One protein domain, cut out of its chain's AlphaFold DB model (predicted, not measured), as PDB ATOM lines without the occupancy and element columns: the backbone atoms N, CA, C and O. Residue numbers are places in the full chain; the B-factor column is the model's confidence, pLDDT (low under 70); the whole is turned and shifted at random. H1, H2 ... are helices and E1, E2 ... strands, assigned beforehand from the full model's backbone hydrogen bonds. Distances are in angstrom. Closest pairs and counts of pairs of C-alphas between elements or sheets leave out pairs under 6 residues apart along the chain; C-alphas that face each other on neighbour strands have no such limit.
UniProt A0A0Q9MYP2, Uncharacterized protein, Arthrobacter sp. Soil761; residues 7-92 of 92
ATOM      1  N   ARG A   7      -8.703 -35.647   8.310       91.19
ATOM      2  CA  ARG A   7      -7.542 -36.008   7.473       91.19
ATOM      3  C   ARG A   7      -7.193 -37.487   7.560       91.19
ATOM      4  O   ARG A   7      -6.858 -38.088   6.546       91.19
ATOM      5  N   GLN A   8      -7.305 -38.068   8.753       93.75
ATOM      6  CA  GLN A   8      -7.098 -39.503   8.938       93.75
ATOM      7  C   GLN A   8      -8.129 -40.299   8.126       93.75
ATOM      8  O   GLN A   8      -7.754 -41.181   7.365       93.75
ATOM      9  N   PHE A   9      -9.407 -39.916   8.213       95.56
ATOM     10  CA  PHE A   9     -10.464 -40.500   7.386       95.56
ATOM     11  C   PHE A   9     -10.141 -40.416   5.884       95.56
ATOM     12  O   PHE A   9     -10.182 -41.433   5.197       95.56
ATOM     13  N   LEU A  10      -9.783 -39.230   5.378       94.56
ATOM     14  CA  LEU A  10      -9.502 -39.034   3.950       94.56
ATOM     15  C   LEU A  10      -8.309 -39.883   3.487       94.56
ATOM     16  O   LEU A  10      -8.363 -40.438   2.398       94.56
ATOM     17  N   SER A  11      -7.268 -40.027   4.313       94.44
ATOM     18  CA  SER A  11      -6.094 -40.851   3.994       94.44
ATOM     19  C   SER A  11      -6.366 -42.354   4.032       94.44
ATOM     20  O   SER A  11      -5.721 -43.097   3.300       94.44
ATOM     21  N   GLU A  12      -7.234 -42.822   4.929       95.38
ATOM     22  CA  GLU A  12      -7.486 -44.257   5.117       95.38
ATOM     23  C   GLU A  12      -8.583 -44.789   4.192       95.38
ATOM     24  O   GLU A  12      -8.583 -45.972   3.857       95.38
ATOM     25  N   CYS A  13      -9.536 -43.932   3.816       96.81
ATOM     26  CA  CYS A  13     -10.770 -44.359   3.159       96.81
ATOM     27  C   CYS A  13     -10.911 -43.876   1.718       96.81
ATOM     28  O   CYS A  13     -11.763 -44.406   1.005       96.81
ATOM     29  N   LEU A  14     -10.132 -42.879   1.283       95.25
ATOM     30  CA  LEU A  14     -10.240 -42.326  -0.064       95.25
ATOM     31  C   LEU A  14      -8.955 -42.512  -0.861       95.25
ATOM     32  O   LEU A  14      -7.856 -42.227  -0.397       95.25
ATOM     33  N   GLU A  15      -9.129 -42.912  -2.113       94.19
ATOM     34  CA  GLU A  15      -8.065 -43.005  -3.102       94.19
ATOM     35  C   GLU A  15      -8.414 -42.154  -4.326       94.19
ATOM     36  O   GLU A  15      -9.566 -42.140  -4.778       94.19
ATOM     37  N   ARG A  16      -7.415 -41.445  -4.870       92.25
ATOM     38  CA  ARG A  16      -7.534 -40.726  -6.144       92.25
ATOM     39  C   ARG A  16      -7.296 -41.696  -7.295       92.25
ATOM     40  O   ARG A  16      -6.170 -42.127  -7.517       92.25
ATOM     41  N   VAL A  17      -8.343 -41.972  -8.058       91.00
ATOM     42  CA  VAL A  17      -8.310 -42.797  -9.266       91.00
ATOM     43  C   VAL A  17      -8.736 -41.926 -10.451       91.00
ATOM     44  O   VAL A  17      -9.936 -41.710 -10.637       91.00
ATOM     45  N   PRO A  18      -7.784 -41.396 -11.244       86.88
ATOM     46  CA  PRO A  18      -8.095 -40.516 -12.366       86.88
ATOM     47  C   PRO A  18      -9.069 -41.151 -13.363       86.88
ATOM     48  O   PRO A  18      -8.955 -42.331 -13.688       86.88
ATOM     49  N   ALA A  19      -9.996 -40.343 -13.878       81.06
ATOM     50  CA  ALA A  19     -11.029 -40.734 -14.834       81.06
ATOM     51  C   ALA A  19     -12.034 -41.778 -14.313       81.06
ATOM     52  O   ALA A  19     -12.799 -42.340 -15.103       81.06
ATOM     53  N   LYS A  20     -12.093 -42.010 -12.995       79.44
ATOM     54  CA  LYS A  20     -13.119 -42.873 -12.411       79.44
ATOM     55  C   LYS A  20     -14.507 -42.271 -12.628       79.44
ATOM     56  O   LYS A  20     -14.781 -41.144 -12.215       79.44
ATOM     57  N   GLN A  21     -15.389 -43.056 -13.244       76.19
ATOM     58  CA  GLN A  21     -16.785 -42.703 -13.482       76.19
ATOM     59  C   GLN A  21     -17.698 -43.917 -13.211       76.19
ATOM     60  O   GLN A  21     -17.396 -45.006 -13.700       76.19
ATOM     61  N   PRO A  22     -18.817 -43.746 -12.481       81.19
ATOM     62  CA  PRO A  22     -19.154 -42.553 -11.701       81.19
ATOM     63  C   PRO A  22     -18.197 -42.359 -10.511       81.19
ATOM     64  O   PRO A  22     -17.585 -43.315 -10.018       81.19
ATOM     65  N   GLY A  23     -18.056 -41.108 -10.074       90.88
ATOM     66  CA  GLY A  23     -17.364 -40.772  -8.830       90.88
ATOM     67  C   GLY A  23     -18.189 -41.168  -7.602       90.88
ATOM     68  O   GLY A  23     -19.235 -41.812  -7.718       90.88
ATOM     69  N   LEU A  24     -17.740 -40.771  -6.409       93.94
ATOM     70  CA  LEU A  24     -18.552 -40.939  -5.196       93.94
ATOM     71  C   LEU A  24     -19.633 -39.861  -5.129       93.94
ATOM     72  O   LEU A  24     -19.350 -38.694  -5.361       93.94
ATOM     73  N   SER A  25     -20.856 -40.207  -4.753       93.81
ATOM     74  CA  SER A  25     -21.851 -39.216  -4.321       93.81
ATOM     75  C   SER A  25     -21.635 -38.756  -2.881       93.81
ATOM     76  O   SER A  25     -20.867 -39.357  -2.130       93.81
ATOM     77  N   ASP A  26     -22.355 -37.704  -2.488       94.12
ATOM     78  CA  ASP A  26     -22.379 -37.216  -1.106       94.12
ATOM     79  C   ASP A  26     -22.844 -38.308  -0.134       94.12
ATOM     80  O   ASP A  26     -22.228 -38.488   0.916       94.12
ATOM     81  N   ASP A  27     -23.858 -39.092  -0.511       93.75
ATOM     82  CA  ASP A  27     -24.378 -40.186   0.315       93.75
ATOM     83  C   ASP A  27     -23.361 -41.324   0.471       93.75
ATOM     84  O   ASP A  27     -23.186 -41.853   1.568       93.75
ATOM     85  N   GLU A  28     -22.649 -41.683  -0.603       95.12
ATOM     86  CA  GLU A  28     -21.599 -42.710  -0.554       95.12
ATOM     87  C   GLU A  28     -20.412 -42.262   0.302       95.12
ATOM     88  O   GLU A  28     -19.925 -43.025   1.136       95.12
ATOM     89  N   LEU A  29     -19.961 -41.013   0.145       95.88
ATOM     90  CA  LEU A  29     -18.844 -40.475   0.921       95.88
ATOM     91  C   LEU A  29     -19.226 -40.290   2.397       95.88
ATOM     92  O   LEU A  29     -18.440 -40.621   3.287       95.88
ATOM     93  N   TYR A  30     -20.442 -39.814   2.678       95.94
ATOM     94  CA  TYR A  30     -20.925 -39.672   4.048       95.94
ATOM     95  C   TYR A  30     -21.164 -41.030   4.716       95.94
ATOM     96  O   TYR A  30     -20.771 -41.219   5.867       95.94
ATOM     97  N   GLY A  31     -21.729 -42.000   3.996       96.62
ATOM     98  CA  GLY A  31     -21.889 -43.368   4.483       96.62
ATOM     99  C   GLY A  31     -20.549 -44.015   4.835       96.62
ATOM    100  O   GLY A  31     -20.391 -44.537   5.937       96.62
ATOM    101  N   LEU A  32     -19.548 -43.872   3.962       97.56
ATOM    102  CA  LEU A  32     -18.176 -44.305   4.226       97.56
ATOM    103  C   LEU A  32     -17.588 -43.648   5.490       97.56
ATOM    104  O   LEU A  32     -16.944 -44.318   6.299       97.56
ATOM    105  N   TYR A  33     -17.828 -42.349   5.691       97.44
ATOM    106  CA  TYR A  33     -17.402 -41.627   6.894       97.44
ATOM    107  C   TYR A  33     -18.069 -42.147   8.174       97.44
ATOM    108  O   TYR A  33     -17.405 -42.259   9.209       97.44
ATOM    109  N   LEU A  34     -19.361 -42.483   8.123       96.69
ATOM    110  CA  LEU A  34     -20.073 -43.071   9.260       96.69
ATOM    111  C   LEU A  34     -19.517 -44.452   9.616       96.69
ATOM    112  O   LEU A  34     -19.216 -44.689  10.789       96.69
ATOM    113  N   SER A  35     -19.300 -45.311   8.618       97.31
ATOM    114  CA  SER A  35     -18.647 -46.614   8.790       97.31
ATOM    115  C   SER A  35     -17.255 -46.471   9.406       97.31
ATOM    116  O   SER A  35     -16.929 -47.131  10.391       97.31
ATOM    117  N   TRP A  36     -16.444 -45.527   8.920       97.44
ATOM    118  CA  TRP A  36     -15.129 -45.261   9.505       97.44
ATOM    119  C   TRP A  36     -15.211 -44.779  10.959       97.44
ATOM    120  O   TRP A  36     -14.437 -45.235  11.803       97.44
ATOM    121  N   CYS A  37     -16.154 -43.885  11.285       96.62
ATOM    122  CA  CYS A  37     -16.357 -43.434  12.662       96.62
ATOM    123  C   CYS A  37     -16.718 -44.601  13.586       96.62
ATOM    124  O   CYS A  37     -16.159 -44.698  14.679       96.62
ATOM    125  N   LEU A  38     -17.615 -45.484  13.139       95.25
ATOM    126  CA  LEU A  38     -18.053 -46.649  13.897       95.25
ATOM    127  C   LEU A  38     -16.884 -47.596  14.189       95.25
ATOM    128  O   LEU A  38     -16.627 -47.895  15.356       95.25
ATOM    129  N   LEU A  39     -16.132 -47.987  13.154       95.38
ATOM    130  CA  LEU A  39     -14.978 -48.885  13.282       95.38
ATOM    131  C   LEU A  39     -13.887 -48.324  14.205       95.38
ATOM    132  O   LEU A  39     -13.194 -49.078  14.882       95.38
ATOM    133  N   ASN A  40     -13.754 -46.999  14.270       94.38
ATOM    134  CA  ASN A  40     -12.764 -46.322  15.107       94.38
ATOM    135  C   ASN A  40     -13.302 -45.877  16.482       94.38
ATOM    136  O   ASN A  40     -12.607 -45.156  17.202       94.38
ATOM    137  N   ALA A  41     -14.534 -46.248  16.856       94.50
ATOM    138  CA  ALA A  41     -15.203 -45.804  18.086       94.50
ATOM    139  C   ALA A  41     -15.221 -44.263  18.266       94.50
ATOM    140  O   ALA A  41     -15.087 -43.716  19.372       94.50
ATOM    141  N   ARG A  42     -15.391 -43.542  17.152       94.62
ATOM    142  CA  ARG A  42     -15.463 -42.078  17.074       94.62
ATOM    143  C   ARG A  42     -16.910 -41.636  16.907       94.62
ATOM    144  O   ARG A  42     -17.716 -42.303  16.266       94.62
ATOM    145  N   LYS A  43     -17.253 -40.485  17.488       93.19
ATOM    146  CA  LYS A  43     -18.571 -39.872  17.279       93.19
ATOM    147  C   LYS A  43     -18.514 -39.049  15.986       93.19
ATOM    148  O   LYS A  43     -17.628 -38.198  15.910       93.19
ATOM    149  N   PRO A  44     -19.420 -39.247  15.010       94.38
ATOM    150  CA  PRO A  44     -19.461 -38.419  13.812       94.38
ATOM    151  C   PRO A  44     -19.538 -36.932  14.168       94.38
ATOM    152  O   PRO A  44     -20.303 -36.527  15.049       94.38
ATOM    153  N   GLY A  45     -18.705 -36.131  13.509       91.69
ATOM    154  CA  GLY A  45     -18.716 -34.680  13.641       91.69
ATOM    155  C   GLY A  45     -19.801 -34.030  12.776       91.69
ATOM    156  O   GLY A  45     -20.539 -34.717  12.066       91.69
ATOM    157  N   PRO A  46     -19.894 -32.689  12.799       92.44
ATOM    158  CA  PRO A  46     -20.756 -31.953  11.886       92.44
ATOM    159  C   PRO A  46     -20.396 -32.260  10.431       92.44
ATOM    160  O   PRO A  46     -19.231 -32.172  10.042       92.44
ATOM    161  N   ILE A  47     -21.403 -32.543   9.605       93.56
ATOM    162  CA  ILE A  47     -21.191 -32.877   8.190       93.56
ATOM    163  C   ILE A  47     -20.484 -31.745   7.419       93.56
ATOM    164  O   ILE A  47     -19.657 -31.994   6.548       93.56
ATOM    165  N   ALA A  48     -20.718 -30.488   7.805       93.75
ATOM    166  CA  ALA A  48     -20.021 -29.336   7.237       93.75
ATOM    167  C   ALA A  48     -18.496 -29.396   7.453       93.75
ATOM    168  O   ALA A  48     -17.739 -28.980   6.579       93.75
ATOM    169  N   SER A  49     -18.034 -29.940   8.585       93.50
ATOM    170  CA  SER A  49     -16.604 -30.115   8.865       93.50
ATOM    171  C   SER A  49     -15.975 -31.187   7.976       93.50
ATOM    172  O   SER A  49     -14.837 -31.013   7.542       93.50
ATOM    173  N   LEU A  50     -16.718 -32.252   7.660       94.50
ATOM    174  CA  LEU A  50     -16.295 -33.259   6.686       94.50
ATOM    175  C   LEU A  50     -16.128 -32.628   5.301       94.50
ATOM    176  O   LEU A  50     -15.054 -32.726   4.714       94.50
ATOM    177  N   TRP A  51     -17.146 -31.922   4.803       94.56
ATOM    178  CA  TRP A  51     -17.078 -31.289   3.483       94.56
ATOM    179  C   TRP A  51     -15.984 -30.229   3.385       94.56
ATOM    180  O   TRP A  51     -15.317 -30.129   2.355       94.56
ATOM    181  N   ALA A  52     -15.761 -29.466   4.456       94.12
ATOM    182  CA  ALA A  52     -14.647 -28.531   4.527       94.12
ATOM    183  C   ALA A  52     -13.301 -29.259   4.403       94.12
ATOM    184  O   ALA A  52     -12.462 -28.831   3.616       94.12
ATOM    185  N   ALA A  53     -13.111 -30.375   5.113       93.75
ATOM    186  CA  ALA A  53     -11.885 -31.165   5.032       93.75
ATOM    187  C   ALA A  53     -11.670 -31.766   3.633       93.75
ATOM    188  O   ALA A  53     -10.579 -31.657   3.083       93.75
ATOM    189  N   VAL A  54     -12.719 -32.325   3.019       93.56
ATOM    190  CA  VAL A  54     -12.670 -32.860   1.646       93.56
ATOM    191  C   VAL A  54     -12.220 -31.771   0.658       93.56
ATOM    192  O   VAL A  54     -11.308 -31.985  -0.139       93.56
ATOM    193  N   ARG A  55     -12.796 -30.566   0.749       93.62
ATOM    194  CA  ARG A  55     -12.413 -29.431  -0.110       93.62
ATOM    195  C   ARG A  55     -11.000 -28.917   0.183       93.62
ATOM    196  O   ARG A  55     -10.296 -28.540  -0.747       93.62
ATOM    197  N   GLN A  56     -10.573 -28.912   1.447       93.56
ATOM    198  CA  GLN A  56      -9.216 -28.513   1.845       93.56
ATOM    199  C   GLN A  56      -8.137 -29.454   1.295       93.56
ATOM    200  O   GLN A  56      -7.057 -28.985   0.955       93.56
ATOM    201  N   GLU A  57      -8.436 -30.746   1.141       90.81
ATOM    202  CA  GLU A  57      -7.553 -31.721   0.477       90.81
ATOM    203  C   GLU A  57      -7.622 -31.644  -1.066       90.81
ATOM    204  O   GLU A  57      -7.083 -32.492  -1.782       90.81
ATOM    205  N   GLY A  58      -8.288 -30.617  -1.609       90.88
ATOM    206  CA  GLY A  58      -8.329 -30.326  -3.040       90.88
ATOM    207  C   GLY A  58      -9.246 -31.250  -3.840       90.88
ATOM    208  O   GLY A  58      -9.026 -31.436  -5.038       90.88
ATOM    209  N   TYR A  59     -10.232 -31.883  -3.201       91.44
ATOM    210  CA  TYR A  59     -11.297 -32.593  -3.907       91.44
ATOM    211  C   TYR A  59     -12.395 -31.604  -4.295       91.44
ATOM    212  O   TYR A  59     -12.874 -30.828  -3.464       91.44
ATOM    213  N   LEU A  60     -12.793 -31.626  -5.566       90.75
ATOM    214  CA  LEU A  60     -13.802 -30.723  -6.105       90.75
ATOM    215  C   LEU A  60     -15.016 -31.519  -6.550       90.75
ATOM    216  O   LEU A  60     -14.908 -32.428  -7.365       90.75
ATOM    217  N   GLN A  61     -16.166 -31.135  -6.020       91.81
ATOM    218  CA  GLN A  61     -17.453 -31.678  -6.413       91.81
ATOM    219  C   GLN A  61     -17.821 -31.172  -7.817       91.81
ATOM    220  O   GLN A  61     -17.586 -30.006  -8.143       91.81
ATOM    221  N   GLN A  62     -18.405 -32.034  -8.643       91.56
ATOM    222  CA  GLN A  62     -18.856 -31.714  -9.995       91.56
ATOM    223  C   GLN A  62     -20.311 -32.138 -10.191       91.56
ATOM    224  O   GLN A  62     -20.781 -33.106  -9.596       91.56
ATOM    225  N   HIS A  63     -21.026 -31.404 -11.042       88.31
ATOM    226  CA  HIS A  63     -22.371 -31.769 -11.470       88.31
ATOM    227  C   HIS A  63     -22.312 -32.352 -12.883       88.31
ATOM    228  O   HIS A  63     -21.912 -31.662 -13.825       88.31
ATOM    229  N   ARG A  64     -22.699 -33.620 -13.039       81.75
ATOM    230  CA  ARG A  64     -22.617 -34.353 -14.304       81.75
ATOM    231  C   ARG A  64     -23.826 -35.263 -14.471       81.75
ATOM    232  O   ARG A  64     -24.159 -36.035 -13.580       81.75
ATOM    233  N   GLY A  65     -24.503 -35.162 -15.616       79.50
ATOM    234  CA  GLY A  65     -25.647 -36.026 -15.936       79.50
ATOM    235  C   GLY A  65     -26.802 -35.951 -14.926       79.50
ATOM    236  O   GLY A  65     -27.453 -36.960 -14.685       79.50
ATOM    237  N   GLY A  66     -27.029 -34.790 -14.299       84.31
ATOM    238  CA  GLY A  66     -28.072 -34.608 -13.281       84.31
ATOM    239  C   GLY A  66     -27.697 -35.105 -11.879       84.31
ATOM    240  O   GLY A  66     -28.506 -34.982 -10.964       84.31
ATOM    241  N   ARG A  67     -26.478 -35.624 -11.682       84.88
ATOM    242  CA  ARG A  67     -25.960 -36.063 -10.381       84.88
ATOM    243  C   ARG A  67     -24.814 -35.163  -9.941       84.88
ATOM    244  O   ARG A  67     -23.993 -34.732 -10.748       84.88
ATOM    245  N   THR A  68     -24.759 -34.895  -8.645       90.19
ATOM    246  CA  THR A  68     -23.606 -34.255  -8.020       90.19
ATOM    247  C   THR A  68     -22.688 -35.341  -7.460       90.19
ATOM    248  O   THR A  68     -23.132 -36.188  -6.684       90.19
ATOM    249  N   GLU A  69     -21.429 -35.344  -7.887       93.25
ATOM    250  CA  GLU A  69     -20.440 -36.362  -7.533       93.25
ATOM    251  C   GLU A  69     -19.070 -35.746  -7.236       93.25
ATOM    252  O   GLU A  69     -18.750 -34.629  -7.644       93.25
ATOM    253  N   TRP A  70     -18.254 -36.498  -6.514       93.25
ATOM    254  CA  TRP A  70     -16.841 -36.273  -6.298       93.25
ATOM    255  C   TRP A  70     -16.083 -37.149  -7.308       93.25
ATOM    256  O   TRP A  70     -15.875 -38.343  -7.049       93.25
ATOM    257  N   PRO A  71     -15.742 -36.609  -8.491       91.88
ATOM    258  CA  PRO A  71     -15.009 -37.346  -9.511       91.88
ATOM    259  C   PRO A  71     -13.640 -37.770  -8.988       91.88
ATOM    260  O   PRO A  71     -13.108 -37.199  -8.033       91.88
ATOM    261  N   ASP A  72     -13.079 -38.789  -9.629       91.44
ATOM    262  CA  ASP A  72     -11.774 -39.366  -9.305       91.44
ATOM    263  C   ASP A  72     -11.646 -39.938  -7.883       91.44
ATOM    264  O   ASP A  72     -10.582 -40.429  -7.521       91.44
ATOM    265  N   LEU A  73     -12.707 -39.923  -7.066       93.50
ATOM    266  CA  LEU A  73     -12.688 -40.526  -5.740       93.50
ATOM    267  C   LEU A  73     -13.140 -41.983  -5.767       93.50
ATOM    268  O   LEU A  73     -14.197 -42.352  -6.293       93.50
ATOM    269  N   CYS A  74     -12.350 -42.832  -5.120       93.94
ATOM    270  CA  CYS A  74     -12.714 -44.198  -4.799       93.94
ATOM    271  C   CYS A  74     -12.713 -44.434  -3.295       93.94
ATOM    272  O   CYS A  74     -11.866 -43.904  -2.585       93.94
ATOM    273  N   MET A  75     -13.678 -45.231  -2.832       94.56
ATOM    274  CA  MET A  75     -13.676 -45.749  -1.470       94.56
ATOM    275  C   MET A  75     -12.696 -46.920  -1.388       94.56
ATOM    276  O   MET A  75     -12.652 -47.754  -2.294       94.56
ATOM    277  N   THR A  76     -11.923 -46.979  -0.313       95.38
ATOM    278  CA  THR A  76     -10.967 -48.056  -0.047       95.38
ATOM    279  C   THR A  76     -10.905 -48.367   1.449       95.38
ATOM    280  O   THR A  76     -11.481 -47.657   2.277       95.38
ATOM    281  N   GLY A  77     -10.229 -49.460   1.795       95.44
ATOM    282  CA  GLY A  77      -9.990 -49.867   3.174       95.44
ATOM    283  C   GLY A  77     -11.197 -50.496   3.896       95.44
ATOM    284  O   GLY A  77     -12.255 -50.725   3.303       95.44
ATOM    285  N   PRO A  78     -11.049 -50.803   5.199       95.56
ATOM    286  CA  PRO A  78     -12.048 -51.552   5.971       95.56
ATOM    287  C   PRO A  78     -13.410 -50.856   6.081       95.56
ATOM    288  O   PRO A  78     -14.445 -51.517   6.047       95.56
ATOM    289  N   ALA A  79     -13.421 -49.524   6.164       96.56
ATOM    290  CA  ALA A  79     -14.657 -48.750   6.220       96.56
ATOM    291  C   ALA A  79     -15.479 -48.862   4.928       96.56
ATOM    292  O   ALA A  79     -16.703 -48.829   4.989       96.56
ATOM    293  N   ALA A  80     -14.827 -49.028   3.771       96.00
ATOM    294  CA  ALA A  80     -15.529 -49.243   2.509       96.00
ATOM    295  C   ALA A  80     -16.245 -50.595   2.492       96.00
ATOM    296  O   ALA A  80     -17.385 -50.677   2.044       96.00
ATOM    297  N   VAL A  81     -15.610 -51.640   3.029       94.75
ATOM    298  CA  VAL A  81     -16.230 -52.964   3.169       94.75
ATOM    299  C   VAL A  81     -17.448 -52.891   4.091       94.75
ATOM    300  O   VAL A  81     -18.524 -53.340   3.703       94.75
ATOM    301  N   ASP A  82     -17.297 -52.276   5.268       95.38
ATOM    302  CA  ASP A  82     -18.397 -52.074   6.219       95.38
ATOM    303  C   ASP A  82     -19.562 -51.299   5.582       95.38
ATOM    304  O   ASP A  82     -20.703 -51.758   5.617       95.38
ATOM    305  N   TYR A  83     -19.271 -50.191   4.892       95.62
ATOM    306  CA  TYR A  83     -20.279 -49.406   4.182       95.62
ATOM    307  C   TYR A  83     -21.002 -50.215   3.096       95.62
ATOM    308  O   TYR A  83     -22.227 -50.133   2.973       95.62
ATOM    309  N   ILE A  84     -20.280 -51.009   2.298       93.44
ATOM    310  CA  ILE A  84     -20.878 -51.833   1.240       93.44
ATOM    311  C   ILE A  84     -21.819 -52.883   1.842       93.44
ATOM    312  O   ILE A  84     -22.929 -53.047   1.340       93.44
ATOM    313  N   LEU A  85     -21.413 -53.553   2.924       93.19
ATOM    314  CA  LEU A  85     -22.255 -54.537   3.611       93.19
ATOM    315  C   LEU A  85     -23.486 -53.879   4.253       93.19
ATOM    316  O   LEU A  85     -24.596 -54.390   4.123       93.19
ATOM    317  N   ALA A  86     -23.313 -52.718   4.889       90.44
ATOM    318  CA  ALA A  86     -24.401 -51.982   5.527       90.44
ATOM    319  C   ALA A  86     -25.411 -51.411   4.514       90.44
ATOM    320  O   ALA A  86     -26.618 -51.440   4.750       90.44
ATOM    321  N   SER A  87     -24.931 -50.900   3.377       89.31
ATOM    322  CA  SER A  87     -25.776 -50.321   2.321       89.31
ATOM    323  C   SER A  87     -26.420 -51.370   1.413       89.31
ATOM    324  O   SER A  87     -27.402 -51.070   0.731       89.31
ATOM    325  N   ARG A  88     -25.900 -52.605   1.403       88.50
ATOM    326  CA  ARG A  88     -26.434 -53.734   0.627       88.50
ATOM    327  C   ARG A  88     -26.554 -54.986   1.501       88.50
ATOM    328  O   ARG A  88     -25.778 -55.926   1.326       88.50
ATOM    329  N   PRO A  89     -27.574 -55.055   2.378       77.31
ATOM    330  CA  PRO A  89     -27.761 -56.188   3.287       77.31
ATOM    331  C   PRO A  89     -27.911 -57.539   2.578       77.31
ATOM    332  O   PRO A  89     -27.656 -58.573   3.173       77.31
ATOM    333  N   SER A  90     -28.305 -57.543   1.300       80.69
ATOM    334  CA  SER A  90     -28.438 -58.745   0.468       80.69
ATOM    335  C   SER A  90     -27.107 -59.394   0.061       80.69
ATOM    336  O   SER A  90     -27.125 -60.383  -0.665       80.69
ATOM    337  N   LEU A  91     -25.965 -58.801   0.422       73.94
ATOM    338  CA  LEU A  91     -24.630 -59.377   0.213       73.94
ATOM    339  C   LEU A  91     -24.152 -60.238   1.396       73.94
ATOM    340  O   LEU A  91     -23.056 -60.794   1.317       73.94
ATOM    341  N   LEU A  92     -24.945 -60.315   2.470       59.81
ATOM    342  CA  LEU A  92     -24.769 -61.223   3.607       59.81
ATOM    343  C   LEU A  92     -25.503 -62.543   3.350       59.81
ATOM    344  O   LEU A  92     -24.935 -63.593   3.718       59.81
TER     345      LEU A  92
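What this domain is: This is residues 7 to 92 of the 92 residues of an uncharacterized protein of Arthrobacter sp. Soil761 (UniProt A0A0Q9MYP2). A compact body is built round the helix H2, with H1 and H4 crossing it and a two-stranded ladder, E1 and E4, beside its residues 28 to 32; the hairpin E2 and E3 lies far from the middle, near the beginning of H2. H3 lies on the side of H2 away from H4, with few contacts to other helices. The printed part has 86 residues with four named helices and four named strands, in the order H1, E1, H2, H3, E2, E3, E4, H4. Both sheets, E1 - E4 and E2 - E3, are antiparallel, and the class is mixed, helices and strands. The radius of gyration of the C-alphas is 12.6 A, and the spans are 32 by 30 by 20 A.

How they stand to each other: H1, residues 7 to 13, touches H2, residues 26 to 39, about perpendicular at 83 degrees; H2 touches H1 with its residues 32 to 36 alone, and the closest C-alphas are those of Phe 9 and Trp 36, 7.0 A apart. E1, residues 14 to 16, is the antiparallel neighbour of E4, residues 73 to 75, with N 15 and O 74 within hydrogen-bond range at 2.9 A. The closest C-alphas of H2 and E4 are those of Leu 32 and Met 75, 7.4 A apart. H3, residues 47 to 56, is close to H1 but not clearly touching it, with the C-alphas of Arg 7 and Ala 53 closest at 6.9 A. E2, residues 62 to 64, and E3, residues 67 to 70, form an antiparallel hairpin, with N 62 and O 69 at 2.8 A; residues 24 to 25 also pair antiparallel with residues 69 to 70 of E3. E3 runs on into E4 across a break of 2 residues, at 80 degrees. H4, residues 77 to 87, touches H2 at a steep tilt of 67 degrees, only just short of about perpendicular, opposite ways, with the C-alphas of Trp 36 and Ala 79 closest at 4.8 A. H3 and H4 are apart. In H1, H2, H3 and H4 every O i to N i+4 pair is within hydrogen-bond range.

Where its parts are: H1 begins at C-alpha 7, (-7.542, -36.008, 7.473). H2 is 19.9 A from first to last C-alpha, H3 14.2 A and H4 15.8 A. E3, the longest strand by residues, is 10.0 A long. H4 ends at C-alpha 87, (-25.776, -50.321, 2.321).

The domain as a whole: The two C-alphas farthest apart are those of Ala 41 and Gly 65, at 36.9 A. The printed part has no cut, and no link is long. The mean pLDDT of the printed part is 91.6, and residue 92, the chain's last, is under 70.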